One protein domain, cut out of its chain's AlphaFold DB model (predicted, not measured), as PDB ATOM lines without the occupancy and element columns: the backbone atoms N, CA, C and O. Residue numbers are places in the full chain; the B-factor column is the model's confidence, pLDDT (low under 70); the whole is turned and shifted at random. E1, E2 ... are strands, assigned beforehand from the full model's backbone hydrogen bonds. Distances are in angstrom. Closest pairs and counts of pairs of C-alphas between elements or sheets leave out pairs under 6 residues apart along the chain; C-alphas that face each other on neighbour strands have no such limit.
ATOM      1  N   GLU A   3      -1.891  29.091   6.059       95.38
ATOM      2  CA  GLU A   3      -2.480  30.361   5.620       95.38
ATOM      3  C   GLU A   3      -4.009  30.332   5.707       95.38
ATOM      4  O   GLU A   3      -4.648  29.458   5.117       95.38
ATOM      5  N   ALA A   4      -4.599  31.296   6.407       94.94
ATOM      6  CA  ALA A   4      -6.045  31.505   6.482       94.94
ATOM      7  C   ALA A   4      -6.350  32.945   6.909       94.94
ATOM      8  O   ALA A   4      -5.463  33.668   7.334       94.94
ATOM      9  N   ASP A   5      -7.606  33.356   6.789       96.69
ATOM     10  CA  ASP A   5      -8.097  34.625   7.334       96.69
ATOM     11  C   ASP A   5      -8.363  34.460   8.843       96.69
ATOM     12  O   ASP A   5      -9.470  34.098   9.252       96.69
ATOM     13  N   PHE A   6      -7.322  34.605   9.673       96.31
ATOM     14  CA  PHE A   6      -7.414  34.319  11.110       96.31
ATOM     15  C   PHE A   6      -8.161  35.435  11.856       96.31
ATOM     16  O   PHE A   6      -8.932  35.166  12.785       96.31
ATOM     17  N   ASP A   7      -7.985  36.693  11.443       95.88
ATOM     18  CA  ASP A   7      -8.658  37.842  12.065       95.88
ATOM     19  C   ASP A   7     -10.070  38.126  11.486       95.88
ATOM     20  O   ASP A   7     -10.925  38.765  12.130       95.88
ATOM     21  N   GLY A   8     -10.388  37.535  10.331       95.50
ATOM     22  CA  GLY A   8     -11.675  37.625   9.647       95.50
ATOM     23  C   GLY A   8     -11.852  38.935   8.886       95.50
ATOM     24  O   GLY A   8     -12.949  39.504   8.936       95.50
ATOM     25  N   ASN A   9     -10.777  39.460   8.294       94.56
ATOM     26  CA  ASN A   9     -10.761  40.679   7.488       94.56
ATOM     27  C   ASN A   9     -10.901  40.411   5.970       94.56
ATOM     28  O   ASN A   9     -10.959  41.361   5.190       94.56
ATOM     29  N   GLY A  10     -10.975  39.143   5.554       95.12
ATOM     30  CA  GLY A  10     -11.072  38.708   4.158       95.12
ATOM     31  C   GLY A  10      -9.731  38.501   3.443       95.12
ATOM     32  O   GLY A  10      -9.721  38.106   2.277       95.12
ATOM     33  N   ILE A  11      -8.600  38.747   4.107       95.75
ATOM     34  CA  ILE A  11      -7.238  38.598   3.583       95.75
ATOM     35  C   ILE A  11      -6.576  37.407   4.276       95.75
ATOM     36  O   ILE A  11      -6.727  37.197   5.474       95.75
ATOM     37  N   LYS A  12      -5.815  36.612   3.518       96.06
ATOM     38  CA  LYS A  12      -5.050  35.506   4.095       96.06
ATOM     39  C   LYS A  12      -3.875  36.028   4.919       96.06
ATOM     40  O   LYS A  12      -2.975  36.680   4.389       96.06
ATOM     41  N   ASP A  13      -3.861  35.639   6.179       96.12
ATOM     42  CA  ASP A  13      -2.739  35.752   7.092       96.12
ATOM     43  C   ASP A  13      -1.839  34.511   6.987       96.12
ATOM     44  O   ASP A  13      -2.243  33.462   6.476       96.12
ATOM     45  N   ARG A  14      -0.605  34.609   7.495       95.81
ATOM     46  CA  ARG A  14       0.375  33.508   7.458       95.81
ATOM     47  C   ARG A  14       0.853  33.155   8.852       95.81
ATOM     48  O   ARG A  14       1.392  34.025   9.526       95.81
ATOM     49  N   ALA A  15       0.754  31.888   9.247       95.00
ATOM     50  CA  ALA A  15       1.393  31.366  10.450       95.00
ATOM     51  C   ALA A  15       2.507  30.375  10.090       95.00
ATOM     52  O   ALA A  15       2.345  29.494   9.241       95.00
ATOM     53  N   GLN A  16       3.665  30.511  10.724       94.00
ATOM     54  CA  GLN A  16       4.839  29.700  10.418       94.00
ATOM     55  C   GLN A  16       5.732  29.506  11.635       94.00
ATOM     56  O   GLN A  16       5.721  30.300  12.573       94.00
ATOM     57  N   ILE A  17       6.540  28.453  11.579       90.31
ATOM     58  CA  ILE A  17       7.620  28.232  12.532       90.31
ATOM     59  C   ILE A  17       8.830  29.006  12.018       90.31
ATOM     60  O   ILE A  17       9.313  28.753  10.915       90.31
ATOM     61  N   ALA A  18       9.291  29.972  12.800       90.12
ATOM     62  CA  ALA A  18      10.507  30.724  12.546       90.12
ATOM     63  C   ALA A  18      11.643  30.184  13.418       90.12
ATOM     64  O   ALA A  18      11.421  29.781  14.557       90.12
ATOM     65  N   ILE A  19      12.861  30.210  12.879       87.38
ATOM     66  CA  ILE A  19      14.084  29.854  13.600       87.38
ATOM     67  C   ILE A  19      14.939  31.113  13.702       87.38
ATOM     68  O   ILE A  19      15.325  31.704  12.688       87.38
ATOM     69  N   ARG A  20      15.221  31.548  14.929       84.19
ATOM     70  CA  ARG A  20      16.090  32.690  15.191       84.19
ATOM     71  C   ARG A  20      17.540  32.276  14.951       84.19
ATOM     72  O   ARG A  20      18.048  31.358  15.579       84.19
ATOM     73  N   LYS A  21      18.227  32.962  14.033       86.06
ATOM     74  CA  LYS A  21      19.577  32.565  13.588       86.06
ATOM     75  C   LYS A  21      20.633  32.580  14.699       86.06
ATOM     76  O   LYS A  21      21.543  31.762  14.651       86.06
ATOM     77  N   SER A  22      20.529  33.508  15.651       87.06
ATOM     78  CA  SER A  22      21.558  33.740  16.674       87.06
ATOM     79  C   SER A  22      21.699  32.596  17.675       87.06
ATOM     80  O   SER A  22      22.804  32.340  18.134       87.06
ATOM     81  N   ASP A  23      20.601  31.925  18.013       83.56
ATOM     82  CA  ASP A  23      20.546  30.908  19.072       83.56
ATOM     83  C   ASP A  23      19.706  29.682  18.691       83.56
ATOM     84  O   ASP A  23      19.424  28.839  19.533       83.56
ATOM     85  N   GLN A  24      19.283  29.586  17.428       82.31
ATOM     86  CA  GLN A  24      18.435  28.513  16.905       82.31
ATOM     87  C   GLN A  24      17.084  28.365  17.622       82.31
ATOM     88  O   GLN A  24      16.380  27.377  17.399       82.31
ATOM     89  N   ALA A  25      16.674  29.360  18.421       83.94
ATOM     90  CA  ALA A  25      15.389  29.338  19.098       83.94
ATOM     91  C   ALA A  25      14.266  29.284  18.060       83.94
ATOM     92  O   ALA A  25      14.226  30.079  17.112       83.94
ATOM     93  N   ARG A  26      13.350  28.336  18.232       86.75
ATOM     94  CA  ARG A  26      12.203  28.172  17.344       86.75
ATOM     95  C   ARG A  26      10.999  28.875  17.948       86.75
ATOM     96  O   ARG A  26      10.840  28.912  19.162       86.75
ATOM     97  N   GLY A  27      10.134  29.424  17.113       89.12
ATOM     98  CA  GLY A  27       8.903  30.037  17.584       89.12
ATOM     99  C   GLY A  27       7.823  30.044  16.526       89.12
ATOM    100  O   GLY A  27       8.113  30.034  15.330       89.12
ATOM    101  N   VAL A  28       6.569  30.064  16.962       92.19
ATOM    102  CA  VAL A  28       5.431  30.234  16.059       92.19
ATOM    103  C   VAL A  28       5.166  31.722  15.916       92.19
ATOM    104  O   VAL A  28       4.900  32.411  16.904       92.19
ATOM    105  N   ILE A  29       5.235  32.216  14.684       94.69
ATOM    106  CA  ILE A  29       4.898  33.595  14.345       94.69
ATOM    107  C   ILE A  29       3.696  33.640  13.412       94.69
ATOM    108  O   ILE A  29       3.511  32.743  12.585       94.69
ATOM    109  N   VAL A  30       2.917  34.713  13.512       95.69
ATOM    110  CA  VAL A  30       1.812  35.010  12.600       95.69
ATOM    111  C   VAL A  30       1.984  36.398  12.023       95.69
ATOM    112  O   VAL A  30       2.174  37.359  12.763       95.69
ATOM    113  N   THR A  31       1.880  36.513  10.707       95.94
ATOM    114  CA  THR A  31       1.837  37.796  10.018       95.94
ATOM    115  C   THR A  31       0.391  38.112   9.655       95.94
ATOM    116  O   THR A  31      -0.171  37.434   8.795       95.94
ATOM    117  N   THR A  32      -0.186  39.137  10.290       94.00
ATOM    118  CA  THR A  32      -1.537  39.655  10.000       94.00
ATOM    119  C   THR A  32      -1.455  41.144   9.692       94.00
ATOM    120  O   THR A  32      -0.744  41.871  10.385       94.00
ATOM    121  N   LYS A  33      -2.118  41.630   8.635       89.06
ATOM    122  CA  LYS A  33      -2.118  43.069   8.263       89.06
ATOM    123  C   LYS A  33      -0.720  43.732   8.251       89.06
ATOM    124  O   LYS A  33      -0.553  44.875   8.671       89.06
ATOM    125  N   GLY A  34       0.312  42.997   7.830       86.62
ATOM    126  CA  GLY A  34       1.702  43.478   7.838       86.62
ATOM    127  C   GLY A  34       2.368  43.574   9.222       86.62
ATOM    128  O   GLY A  34       3.514  44.005   9.310       86.62
ATOM    129  N   ARG A  35       1.694  43.159  10.300       91.81
ATOM    130  CA  ARG A  35       2.237  43.036  11.661       91.81
ATOM    131  C   ARG A  35       2.641  41.594  11.944       91.81
ATOM    132  O   ARG A  35       1.944  40.665  11.550       91.81
ATOM    133  N   VAL A  36       3.751  41.417  12.658       93.12
ATOM    134  CA  VAL A  36       4.231  40.105  13.111       93.12
ATOM    135  C   VAL A  36       3.868  39.917  14.581       93.12
ATOM    136  O   VAL A  36       4.206  40.750  15.419       93.12
ATOM    137  N   HIS A  37       3.209  38.808  14.893       93.75
ATOM    138  CA  HIS A  37       2.853  38.375  16.238       93.75
ATOM    139  C   HIS A  37       3.677  37.139  16.591       93.75
ATOM    140  O   HIS A  37       3.640  36.152  15.860       93.75
ATOM    141  N   LEU A  38       4.407  37.177  17.704       92.00
ATOM    142  CA  LEU A  38       5.041  35.991  18.276       92.00
ATOM    143  C   LEU A  38       4.034  35.304  19.199       92.00
ATOM    144  O   LEU A  38       3.580  35.919  20.160       92.00
ATOM    145  N   LEU A  39       3.673  34.059  18.894       90.12
ATOM    146  CA  LEU A  39       2.702  33.293  19.677       90.12
ATOM    147  C   LEU A  39       3.369  32.438  20.749       90.12
ATOM    148  O   LEU A  39       2.898  32.383  21.878       90.12
ATOM    149  N   LEU A  40       4.468  31.777  20.386       87.81
ATOM    150  CA  LEU A  40       5.146  30.802  21.231       87.81
ATOM    151  C   LEU A  40       6.641  30.802  20.931       87.81
ATOM    152  O   LEU A  40       7.027  30.858  19.762       87.81
ATOM    153  N   ILE A  41       7.461  30.690  21.974       83.06
ATOM    154  CA  ILE A  41       8.871  30.305  21.872       83.06
ATOM    155  C   ILE A  41       8.955  28.847  22.315       83.06
ATOM    156  O   ILE A  41       8.466  28.495  23.384       83.06
ATOM    157  N   LEU A  42       9.538  28.011  21.468       79.12
ATOM    158  CA  LEU A  42       9.726  26.590  21.712       79.12
ATOM    159  C   LEU A  42      10.998  26.386  22.529       79.12
ATOM    160  O   LEU A  42      12.014  27.039  22.267       79.12
ATOM    161  N   SER A  43      10.931  25.492  23.513       69.19
ATOM    162  CA  SER A  43      12.099  25.159  24.329       69.19
ATOM    163  C   SER A  43      13.040  24.225  23.570       69.19
ATOM    164  O   SER A  43      12.669  23.599  22.573       69.19
ATOM    165  N   GLU A  44      14.284  24.132  24.032       64.19
ATOM    166  CA  GLU A  44      15.257  23.192  23.481       64.19
ATOM    167  C   GLU A  44      14.723  21.751  23.624       64.19
ATOM    168  O   GLU A  44      14.372  21.322  24.721       64.19
ATOM    169  N   GLY A  45      14.589  21.030  22.503       63.47
ATOM    170  CA  GLY A  45      13.990  19.686  22.446       63.47
ATOM    171  C   GLY A  45      12.559  19.619  21.891       63.47
ATOM    172  O   GLY A  45      12.115  18.535  21.514       63.47
ATOM    173  N   ASP A  46      11.858  20.750  21.746       68.19
ATOM    174  CA  ASP A  46      10.539  20.781  21.103       68.19
ATOM    175  C   ASP A  46      10.674  20.610  19.573       68.19
ATOM    176  O   ASP A  46      11.069  21.516  18.824       68.19
ATOM    177  N   GLU A  47      10.317  19.427  19.072       67.06
ATOM    178  CA  GLU A  47      10.161  19.177  17.638       67.06
ATOM    179  C   GLU A  47       8.727  19.466  17.198       67.06
ATOM    180  O   GLU A  47       7.856  18.614  17.340       67.06
ATOM    181  N   ILE A  48       8.486  20.651  16.627       70.31
ATOM    182  CA  ILE A  48       7.225  20.993  15.952       70.31
ATOM    183  C   ILE A  48       7.486  21.123  14.453       70.31
ATOM    184  O   ILE A  48       8.416  21.819  14.034       70.31
ATOM    185  N   ARG A  49       6.658  20.469  13.635       67.12
ATOM    186  CA  ARG A  49       6.699  20.566  12.170       67.12
ATOM    187  C   ARG A  49       5.453  21.274  11.664       67.12
ATOM    188  O   ARG A  49       4.376  21.123  12.214       67.12
ATOM    189  N   ALA A  50       5.565  22.081  10.618       61.47
ATOM    190  CA  ALA A  50       4.350  22.617  10.017       61.47
ATOM    191  C   ALA A  50       3.704  21.532   9.148       61.47
ATOM    192  O   ALA A  50       4.322  21.115   8.170       61.47
ATOM    193  N   ASP A  51       2.495  21.103   9.504       64.25
ATOM    194  CA  ASP A  51       1.735  20.092   8.770       64.25
ATOM    195  C   ASP A  51       0.483  20.739   8.165       64.25
ATOM    196  O   ASP A  51      -0.183  21.576   8.774       64.25
ATOM    197  N   HIS A  52       0.196  20.380   6.921       54.84
ATOM    198  CA  HIS A  52      -0.960  20.862   6.175       54.84
ATOM    199  C   HIS A  52      -2.166  19.913   6.276       54.84
ATOM    200  O   HIS A  52      -3.254  20.280   5.831       54.84
ATOM    201  N   SER A  53      -1.982  18.712   6.831       53.97
ATOM    202  CA  SER A  53      -3.019  17.703   7.051       53.97
ATOM    203  C   SER A  53      -3.425  17.617   8.525       53.97
ATOM    204  O   SER A  53      -2.738  18.159   9.388       53.97
ATOM    205  N   ASP A  54      -4.590  17.019   8.806       55.03
ATOM    206  CA  ASP A  54      -5.129  16.850  10.162       55.03
ATOM    207  C   ASP A  54      -4.039  16.271  11.093       55.03
ATOM    208  O   ASP A  54      -3.650  15.110  10.951       55.03
ATOM    209  N   LEU A  55      -3.517  17.121  11.989       61.97
ATOM    210  CA  LEU A  55      -2.344  16.858  12.828       61.97
ATOM    211  C   LEU A  55      -2.515  15.541  13.596       61.97
ATOM    212  O   LEU A  55      -3.371  15.443  14.474       61.97
ATOM    213  N   LYS A  56      -1.695  14.537  13.264       60.28
ATOM    214  CA  LYS A  56      -1.570  13.296  14.048       60.28
ATOM    215  C   LYS A  56      -0.408  13.337  15.043       60.28
ATOM    216  O   LYS A  56      -0.469  12.636  16.043       60.28
ATOM    217  N   ASP A  57       0.591  14.174  14.768       68.00
ATOM    218  CA  ASP A  57       1.828  14.329  15.538       68.00
ATOM    219  C   ASP A  57       2.100  15.817  15.842       68.00
ATOM    220  O   ASP A  57       1.331  16.702  15.449       68.00
ATOM    221  N   ASN A  58       3.225  16.102  16.509       80.75
ATOM    222  CA  ASN A  58       3.680  17.458  16.817       80.75
ATOM    223  C   ASN A  58       3.684  18.361  15.581       80.75
ATOM    224  O   ASN A  58       4.477  18.172  14.647       80.75
ATOM    225  N   GLY A  59       2.886  19.423  15.609       86.56
ATOM    226  CA  GLY A  59       2.906  20.360  14.514       86.56
ATOM    227  C   GLY A  59       2.098  21.634  14.649       86.56
ATOM    228  O   GLY A  59       1.444  21.911  15.647       86.56
ATOM    229  N   LEU A  60       2.199  22.438  13.596       90.94
ATOM    230  CA  LEU A  60       1.433  23.659  13.374       90.94
ATOM    231  C   LEU A  60       0.382  23.380  12.298       90.94
ATOM    232  O   LEU A  60       0.767  23.036  11.181       90.94
ATOM    233  N   GLY A  61      -0.896  23.584  12.615       91.56
ATOM    234  CA  GLY A  61      -2.027  23.238  11.756       91.56
ATOM    235  C   GLY A  61      -3.243  24.150  11.941       91.56
ATOM    236  O   GLY A  61      -3.231  25.106  12.719       91.56
ATOM    237  N   PHE A  62      -4.311  23.865  11.197       91.69
ATOM    238  CA  PHE A  62      -5.541  24.659  11.215       91.69
ATOM    239  C   PHE A  62      -6.525  24.184  12.281       91.69
ATOM    240  O   PHE A  62      -6.850  23.002  12.353       91.69
ATOM    241  N   ALA A  63      -7.112  25.129  13.015       93.38
ATOM    242  CA  ALA A  63      -8.322  24.875  13.785       93.38
ATOM    243  C   ALA A  63      -9.545  25.353  12.995       93.38
ATOM    244  O   ALA A  63      -9.688  26.541  12.698       93.38
ATOM    245  N   LYS A  64     -10.436  24.427  12.635       94.62
ATOM    246  CA  LYS A  64     -11.678  24.744  11.915       94.62
ATOM    247  C   LYS A  64     -12.585  25.654  12.767       94.62
ATOM    248  O   LYS A  64     -12.639  25.475  13.988       94.62
ATOM    249  N   PRO A  65     -13.329  26.597  12.154       96.44
ATOM    250  CA  PRO A  65     -14.381  27.334  12.849       96.44
ATOM    251  C   PRO A  65     -15.371  26.388  13.531       96.44
ATOM    252  O   PRO A  65     -15.674  25.315  13.010       96.44
ATOM    253  N   GLY A  66     -15.906  26.794  14.678       96.75
ATOM    254  CA  GLY A  66     -16.794  25.952  15.472       96.75
ATOM    255  C   GLY A  66     -16.457  25.967  16.954       96.75
ATOM    256  O   GLY A  66     -15.700  26.809  17.435       96.75
ATOM    257  N   ARG A  67     -17.084  25.058  17.698       96.19
ATOM    258  CA  ARG A  67     -16.841  24.895  19.131       96.19
ATOM    259  C   ARG A  67     -15.639  23.978  19.349       96.19
ATOM    260  O   ARG A  67     -15.582  22.908  18.757       96.19
ATOM    261  N   TRP A  68     -14.748  24.399  20.236       93.94
ATOM    262  CA  TRP A  68     -13.615  23.634  20.735       93.94
ATOM    263  C   TRP A  68     -13.715  23.566  22.252       93.94
ATOM    264  O   TRP A  68     -13.817  24.602  22.914       93.94
ATOM    265  N   ASP A  69     -13.716  22.357  22.799       92.50
ATOM    266  CA  ASP A  69     -13.665  22.165  24.243       92.50
ATOM    267  C   ASP A  69     -12.209  22.248  24.702       92.50
ATOM    268  O   ASP A  69     -11.310  21.661  24.096       92.50
ATOM    269  N   THR A  70     -11.966  23.022  25.755       91.75
ATOM    270  CA  THR A  70     -10.622  23.174  26.314       91.75
ATOM    271  C   THR A  70     -10.295  22.002  27.237       91.75
ATOM    272  O   THR A  70     -11.126  21.116  27.470       91.75
ATOM    273  N   VAL A  71      -9.096  22.005  27.821       87.62
ATOM    274  CA  VAL A  71      -8.749  21.049  28.883       87.62
ATOM    275  C   VAL A  71      -9.770  21.061  30.039       87.62
ATOM    276  O   VAL A  71     -10.153  19.998  30.517       87.62
ATOM    277  N   CYS A  72     -10.322  22.230  30.390       87.69
ATOM    278  CA  CYS A  72     -11.310  22.385  31.465       87.69
ATOM    279  C   CYS A  72     -12.766  22.097  31.049       87.69
ATOM    280  O   CYS A  72     -13.648  22.016  31.906       87.69
ATOM    281  N   GLY A  73     -13.062  21.987  29.749       84.06
ATOM    282  CA  GLY A  73     -14.394  21.607  29.253       84.06
ATOM    283  C   GLY A  73     -14.609  20.112  29.082       84.06
ATOM    284  O   GLY A  73     -15.748  19.681  28.915       84.06
ATOM    285  N   ASN A  74     -13.528  19.336  29.108       74.44
ATOM    286  CA  ASN A  74     -13.559  17.886  28.970       74.44
ATOM    287  C   ASN A  74     -13.698  17.177  30.332       74.44
ATOM    288  O   ASN A  74     -13.524  17.775  31.391       74.44
ATOM    289  N   ALA A  75     -13.993  15.871  30.298       56.09
ATOM    290  CA  ALA A  75     -14.319  15.005  31.445       56.09
ATOM    291  C   ALA A  75     -13.232  14.854  32.544       56.09
ATOM    292  O   ALA A  75     -13.406  14.062  33.459       56.09
ATOM    293  N   PHE A  76     -12.125  15.602  32.484       55.22
ATOM    294  CA  PHE A  76     -11.066  15.614  33.507       55.22
ATOM    295  C   PHE A  76     -11.279  16.652  34.613       55.22
ATOM    296  O   PHE A  76     -10.419  16.825  35.476       55.22
ATOM    297  N   ARG A  77     -12.435  17.323  34.603       53.69
ATOM    298  CA  ARG A  77     -12.821  18.319  35.602       53.69
ATOM    299  C   ARG A  77     -12.607  17.821  37.040       53.69
ATOM    300  O   ARG A  77     -12.114  18.582  37.856       53.69
ATOM    301  N   GLU A  78     -12.869  16.541  37.306       54.06
ATOM    302  CA  GLU A  78     -12.737  15.909  38.630       54.06
ATOM    303  C   GLU A  78     -11.310  15.931  39.215       54.06
ATOM    304  O   GLU A  78     -11.152  15.789  40.422       54.06
ATOM    305  N   PHE A  79     -10.274  16.152  38.397       59.06
ATOM    306  CA  PHE A  79      -8.875  16.161  38.850       59.06
ATOM    307  C   PHE A  79      -8.237  17.560  38.885       59.06
ATOM    308  O   PHE A  79      -7.074  17.675  39.268       59.06
ATOM    309  N   GLN A  80      -8.947  18.611  38.449       60.34
ATOM    310  CA  GLN A  80      -8.375  19.952  38.225       60.34
ATOM    311  C   GLN A  80      -9.341  21.112  38.555       60.34
ATOM    312  O   GLN A  80      -9.171  22.212  38.024       60.34
ATOM    313  N   GLU A  81     -10.358  20.898  39.405       59.56
ATOM    314  CA  GLU A  81     -11.423  21.894  39.646       59.56
ATOM    315  C   GLU A  81     -10.891  23.273  40.066       59.56
ATOM    316  O   GLU A  81     -11.312  24.269  39.479       59.56
ATOM    317  N   GLU A  82      -9.912  23.340  40.975       63.91
ATOM    318  CA  GLU A  82      -9.349  24.617  41.454       63.91
ATOM    319  C   GLU A  82      -8.611  25.394  40.351       63.91
ATOM    320  O   GLU A  82      -8.700  26.614  40.259       63.91
ATOM    321  N   SER A  83      -7.919  24.699  39.447       71.69
ATOM    322  CA  SER A  83      -7.185  25.323  38.337       71.69
ATOM    323  C   SER A  83      -8.074  25.744  37.159       71.69
ATOM    324  O   SER A  83      -7.596  26.389  36.227       71.69
ATOM    325  N   CYS A  84      -9.361  25.385  37.187       80.94
ATOM    326  CA  CYS A  84     -10.310  25.636  36.104       80.94
ATOM    327  C   CYS A  84     -11.368  26.702  36.432       80.94
ATOM    328  O   CYS A  84     -12.212  26.961  35.571       80.94
ATOM    329  N   GLU A  85     -11.354  27.313  37.624       80.38
ATOM    330  CA  GLU A  85     -12.391  28.273  38.044       80.38
ATOM    331  C   GLU A  85     -12.532  29.453  37.069       80.38
ATOM    332  O   GLU A  85     -13.633  29.728  36.588       80.38
ATOM    333  N   ASP A  86     -11.413  30.072  36.686       84.25
ATOM    334  CA  ASP A  86     -11.384  31.230  35.780       84.25
ATOM    335  C   ASP A  86     -11.057  30.867  34.321       84.25
ATOM    336  O   ASP A  86     -10.921  31.737  33.455       84.25
ATOM    337  N   TYR A  87     -10.923  29.576  34.018       87.62
ATOM    338  CA  TYR A  87     -10.478  29.118  32.710       87.62
ATOM    339  C   TYR A  87     -11.664  28.741  31.803       87.62
ATOM    340  O   TYR A  87     -12.562  27.997  32.215       87.62
ATOM    341  N   PRO A  88     -11.709  29.203  30.535       90.69
ATOM    342  CA  PRO A  88     -12.845  28.931  29.663       90.69
ATOM    343  C   PRO A  88     -12.977  27.431  29.403       90.69
ATOM    344  O   PRO A  88     -12.046  26.791  28.926       90.69
ATOM    345  N   LYS A  89     -14.165  26.870  29.644       90.56
ATOM    346  CA  LYS A  89     -14.469  25.452  29.365       90.56
ATOM    347  C   LYS A  89     -14.533  25.151  27.868       90.56
ATOM    348  O   LYS A  89     -14.208  24.064  27.415       90.56
ATOM    349  N   SER A  90     -14.940  26.124  27.068       93.75
ATOM    350  CA  SER A  90     -14.981  25.983  25.616       93.75
ATOM    351  C   SER A  90     -14.752  27.329  24.961       93.75
ATOM    352  O   SER A  90     -15.140  28.358  25.517       93.75
ATOM    353  N   VAL A  91     -14.209  27.314  23.752       94.75
ATOM    354  CA  VAL A  91     -14.122  28.486  22.881       94.75
ATOM    355  C   VAL A  91     -14.899  28.219  21.597       94.75
ATOM    356  O   VAL A  91     -14.932  27.098  21.089       94.75
ATOM    357  N   ARG A  92     -15.571  29.243  21.063       96.38
ATOM    358  CA  ARG A  92     -16.288  29.149  19.785       96.38
ATOM    359  C   ARG A  92     -15.631  30.058  18.760       96.38
ATOM    360  O   ARG A  92     -15.789  31.276  18.804       96.38
ATOM    361  N   LEU A  93     -14.927  29.444  17.824       97.00
ATOM    362  CA  LEU A  93     -14.218  30.115  16.750       97.00
ATOM    363  C   LEU A  93     -15.193  30.529  15.648       97.00
ATOM    364  O   LEU A  93     -15.955  29.703  15.140       97.00
ATOM    365  N   ARG A  94     -15.169  31.813  15.281       94.94
ATOM    366  CA  ARG A  94     -15.895  32.334  14.107       94.94
ATOM    367  C   ARG A  94     -15.070  32.201  12.828       94.94
ATOM    368  O   ARG A  94     -15.617  31.831  11.799       94.94
ATOM    369  N   ASN A  95     -13.773  32.472  12.933       96.00
ATOM    370  CA  ASN A  95     -12.788  32.309  11.868       96.00
ATOM    371  C   ASN A  95     -11.902  31.097  12.178       96.00
ATOM    372  O   ASN A  95     -11.948  30.600  13.308       96.00
ATOM    373  N   PRO A  96     -11.092  30.617  11.221       96.56
ATOM    374  CA  PRO A  96     -10.067  29.628  11.515       96.56
ATOM    375  C   PRO A  96      -9.152  30.084  12.659       96.56
ATOM    376  O   PRO A  96      -8.849  31.268  12.792       96.56
ATOM    377  N   GLY A  97      -8.723  29.136  13.484       96.44
ATOM    378  CA  GLY A  97      -7.668  29.329  14.475       96.44
ATOM    379  C   GLY A  97      -6.375  28.634  14.057       96.44
ATOM    380  O   GLY A  97      -6.302  27.976  13.013       96.44
ATOM    381  N   ILE A  98      -5.365  28.755  14.907       95.88
ATOM    382  CA  ILE A  98      -4.057  28.131  14.735       95.88
ATOM    383  C   ILE A  98      -3.897  27.081  15.827       95.88
ATOM    384  O   ILE A  98      -3.950  27.402  17.013       95.88
ATOM    385  N   LEU A  99      -3.705  25.834  15.418       94.06
ATOM    386  CA  LEU A  99      -3.466  24.714  16.312       94.06
ATOM    387  C   LEU A  99      -1.961  24.436  16.372       94.06
ATOM    388  O   LEU A  99      -1.316  24.283  15.335       94.06
ATOM    389  N   VAL A 100      -1.409  24.392  17.580       91.94
ATOM    390  CA  VAL A 100      -0.019  24.010  17.843       91.94
ATOM    391  C   VAL A 100      -0.037  22.789  18.749       91.94
ATOM    392  O   VAL A 100      -0.458  22.884  19.897       91.94
ATOM    393  N   VAL A 101       0.409  21.654  18.231       88.88
ATOM    394  CA  VAL A 101       0.503  20.386  18.956       88.88
ATOM    395  C   VAL A 101       1.974  20.055  19.165       88.88
ATOM    396  O   VAL A 101       2.794  20.202  18.260       88.88
ATOM    397  N   SER A 102       2.310  19.612  20.362       85.25
ATOM    398  CA  SER A 102       3.582  19.002  20.727       85.25
ATOM    399  C   SER A 102       3.297  17.779  21.602       85.25
ATOM    400  O   SER A 102       2.155  17.538  21.981       85.25
ATOM    401  N   ASN A 103       4.326  17.037  22.008       77.62
ATOM    402  CA  ASN A 103       4.151  15.908  22.925       77.62
ATOM    403  C   ASN A 103       3.660  16.356  24.313       77.62
ATOM    404  O   ASN A 103       3.127  15.551  25.073       77.62
ATOM    405  N   THR A 104       3.857  17.628  24.662       79.12
ATOM    406  CA  THR A 104       3.613  18.168  26.005       79.12
ATOM    407  C   THR A 104       2.418  19.112  26.065       79.12
ATOM    408  O   THR A 104       1.870  19.322  27.145       79.12
ATOM    409  N   TYR A 105       1.983  19.669  24.935       85.38
ATOM    410  CA  TYR A 105       0.861  20.598  24.889       85.38
ATOM    411  C   TYR A 105       0.112  20.544  23.560       85.38
ATOM    412  O   TYR A 105       0.693  20.387  22.493       85.38
ATOM    413  N   ALA A 106      -1.190  20.801  23.634       90.44
ATOM    414  CA  ALA A 106      -2.008  21.181  22.495       90.44
ATOM    415  C   ALA A 106      -2.560  22.582  22.772       90.44
ATOM    416  O   ALA A 106      -3.286  22.786  23.741       90.44
ATOM    417  N   LEU A 107      -2.187  23.568  21.963       93.62
ATOM    418  CA  LEU A 107      -2.570  24.968  22.126       93.62
ATOM    419  C   LEU A 107      -3.392  25.427  20.929       93.62
ATOM    420  O   LEU A 107      -2.992  25.264  19.777       93.62
ATOM    421  N   LEU A 108      -4.522  26.059  21.213       95.75
ATOM    422  CA  LEU A 108      -5.374  26.711  20.237       95.75
ATOM    423  C   LEU A 108      -5.235  28.223  20.369       95.75
ATOM    424  O   LEU A 108      -5.709  28.816  21.338       95.75
ATOM    425  N   TYR A 109      -4.635  28.844  19.360       97.31
ATOM    426  CA  TYR A 109      -4.583  30.291  19.221       97.31
ATOM    427  C   TYR A 109      -5.730  30.780  18.341       97.31
ATOM    428  O   TYR A 109      -6.016  30.214  17.282       97.31
ATOM    429  N   PHE A 110      -6.375  31.865  18.752       96.94
ATOM    430  CA  PHE A 110      -7.480  32.468  18.013       96.94
ATOM    431  C   PHE A 110      -7.480  33.983  18.162       96.94
ATOM    432  O   PHE A 110      -7.007  34.525  19.156       96.94
ATOM    433  N   TRP A 111      -8.009  34.684  17.164       96.69
ATOM    434  CA  TRP A 111      -8.041  36.141  17.182       96.69
ATOM    435  C   TRP A 111      -9.135  36.680  18.116       96.69
ATOM    436  O   TRP A 111     -10.331  36.497  17.869       96.69
ATOM    437  N   ASP A 112      -8.738  37.400  19.165       94.75
ATOM    438  CA  ASP A 112      -9.640  38.215  19.972       94.75
ATOM    439  C   ASP A 112      -9.825  39.581  19.298       94.75
ATOM    440  O   ASP A 112      -8.966  40.464  19.351       94.75
ATOM    441  N   ARG A 113     -10.999  39.772  18.687       91.62
ATOM    442  CA  ARG A 113     -11.362  41.019  17.998       91.62
ATOM    443  C   ARG A 113     -11.419  42.238  18.909       91.62
ATOM    444  O   ARG A 113     -11.207  43.338  18.419       91.62
ATOM    445  N   LYS A 114     -11.742  42.074  20.195       92.44
ATOM    446  CA  LYS A 114     -11.827  43.208  21.126       92.44
ATOM    447  C   LYS A 114     -10.437  43.692  21.518       92.44
ATOM    448  O   LYS A 114     -10.240  44.888  21.686       92.44
ATOM    449  N   LYS A 115      -9.498  42.757  21.683       93.31
ATOM    450  CA  LYS A 115      -8.113  43.049  22.083       93.31
ATOM    451  C   LYS A 115      -7.170  43.270  20.893       93.31
ATOM    452  O   LYS A 115      -6.015  43.612  21.120       93.31
ATOM    453  N   GLU A 116      -7.637  43.021  19.669       92.38
ATOM    454  CA  GLU A 116      -6.841  43.031  18.433       92.38
ATOM    455  C   GLU A 116      -5.534  42.228  18.551       92.38
ATOM    456  O   GLU A 116      -4.452  42.673  18.157       92.38
ATOM    457  N   LYS A 117      -5.627  41.028  19.133       94.88
ATOM    458  CA  LYS A 117      -4.492  40.115  19.288       94.88
ATOM    459  C   LYS A 117      -4.945  38.663  19.297       94.88
ATOM    460  O   LYS A 117      -6.117  38.372  19.518       94.88
ATOM    461  N   PHE A 118      -3.993  37.755  19.119       95.88
ATOM    462  CA  PHE A 118      -4.227  36.344  19.391       95.88
ATOM    463  C   PHE A 118      -4.342  36.110  20.899       95.88
ATOM    464  O   PHE A 118      -3.505  36.581  21.672       95.88
ATOM    465  N   ASP A 119      -5.390  35.400  21.293       96.19
ATOM    466  CA  ASP A 119      -5.542  34.777  22.604       96.19
ATOM    467  C   ASP A 119      -5.291  33.268  22.465       96.19
ATOM    468  O   ASP A 119      -5.235  32.745  21.344       96.19
ATOM    469  N   VAL A 120      -5.104  32.570  23.583       95.75
ATOM    470  CA  VAL A 120      -4.714  31.155  23.583       95.75
ATOM    471  C   VAL A 120      -5.490  30.354  24.614       95.75
ATOM    472  O   VAL A 120      -5.748  30.821  25.720       95.75
ATOM    473  N   VAL A 121      -5.826  29.118  24.254       94.25
ATOM    474  CA  VAL A 121      -6.282  28.105  25.205       94.25
ATOM    475  C   VAL A 121      -5.564  26.776  24.984       94.25
ATOM    476  O   VAL A 121      -5.385  26.328  23.859       94.25
ATOM    477  N   SER A 122      -5.205  26.112  26.073       91.94
ATOM    478  CA  SER A 122      -4.832  24.706  26.120       91.94
ATOM    479  C   SER A 122      -6.023  23.792  25.831       91.94
ATOM    480  O   SER A 122      -7.102  23.902  26.432       91.94
ATOM    481  N   LEU A 123      -5.787  22.865  24.917       89.88
ATOM    482  CA  LEU A 123      -6.612  21.712  24.613       89.88
ATOM    483  C   LEU A 123      -6.009  20.472  25.278       89.88
ATOM    484  O   LEU A 123      -4.879  20.482  25.771       89.88
ATOM    485  N   ARG A 124      -6.774  19.385  25.273       82.44
ATOM    486  CA  ARG A 124      -6.237  18.073  25.613       82.44
ATOM    487  C   ARG A 124      -5.393  17.561  24.443       82.44
ATOM    488  O   ARG A 124      -5.860  17.620  23.306       82.44
TER     489      ARG A 124
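AT A GLANCE: This is residues 3 to 124 of the 125 residues of an uncharacterized protein of Microvirga brassicacearum (UniProt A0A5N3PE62). Two strongly twisted sheets stand face to face as a small sandwich: the hairpin strands E1, E2 and E3 make one sheet, and E4, E7, E8 and E9 the other. Beyond the far side of the four-stranded sheet lies the short hairpin E5 and E6, from which the long loop of residues 70 to 89 reaches away. The printed part has 122 residues, with no named helix and nine named strands, E1 to E9 in order; the class is all strand, though under half of the residues, 53, are in named elements. The sheet orders are E1, E2, E3; E4, E7, E8, E9; and E5, E6, each antiparallel. The whole is compact, with a radius of gyration of the C-alphas of 14.8 A, and spans 43 by 36 by 27 A.

HOW THE PARTS SIT: Residues 3 to 4 pair antiparallel with residues 13 to 14 of E1, residues 13 to 19. E1, E2 of residues 26 to 32 and E3 of residues 35 to 41 form a meander, each strand the antiparallel neighbour of the one before; N 16 and O 29 are 2.9 A apart, and N 30 and O 37 2.8 A, within hydrogen-bond range. E4, residues 59 to 63, is an edge strand and antiparallel to E7, residues 97 to 101, with N 61 and O 99 at 2.8 A. E5, residues 66 to 69, and E6, residues 90 to 93, form a hairpin, with N 68 and O 91 at 2.8 A. E7, E8 of residues 106 to 112 and E9 of residues 117 to 123 are a second meander, with N 100 and O 107 at 2.8 A and N 108 and O 121 at 2.8 A. Across the sandwich, two sheets face to face with their best planes 19 degrees apart, the closest C-alphas of E1 and E4 are those of Gln 16 and Leu 60, 7.5 A apart. The closest C-alphas of E6 and E8, Leu 93 and Phe 110, are 7.2 A apart. E1 and E5 are apart.

IN THESE COORDINATES: E1 begins at C-alpha 13, (-2.739, 35.752, 7.092), and is 19.0 A long; E2 is 19.4 A and E3 17.6 A. E8 is 18.8 A and E9 19.3 A, ending at C-alpha 123, (-6.612, 21.712, 24.613).

THE WHOLE: The C-alphas farthest apart, those of Ser 22 and Glu 78, are 44.5 A apart. The printed part has no cut. The links E3 to E4 and E5 to E6 are long. The pLDDT is under 70 at residues 43 to 47, 49 to 57 and 75 to 82.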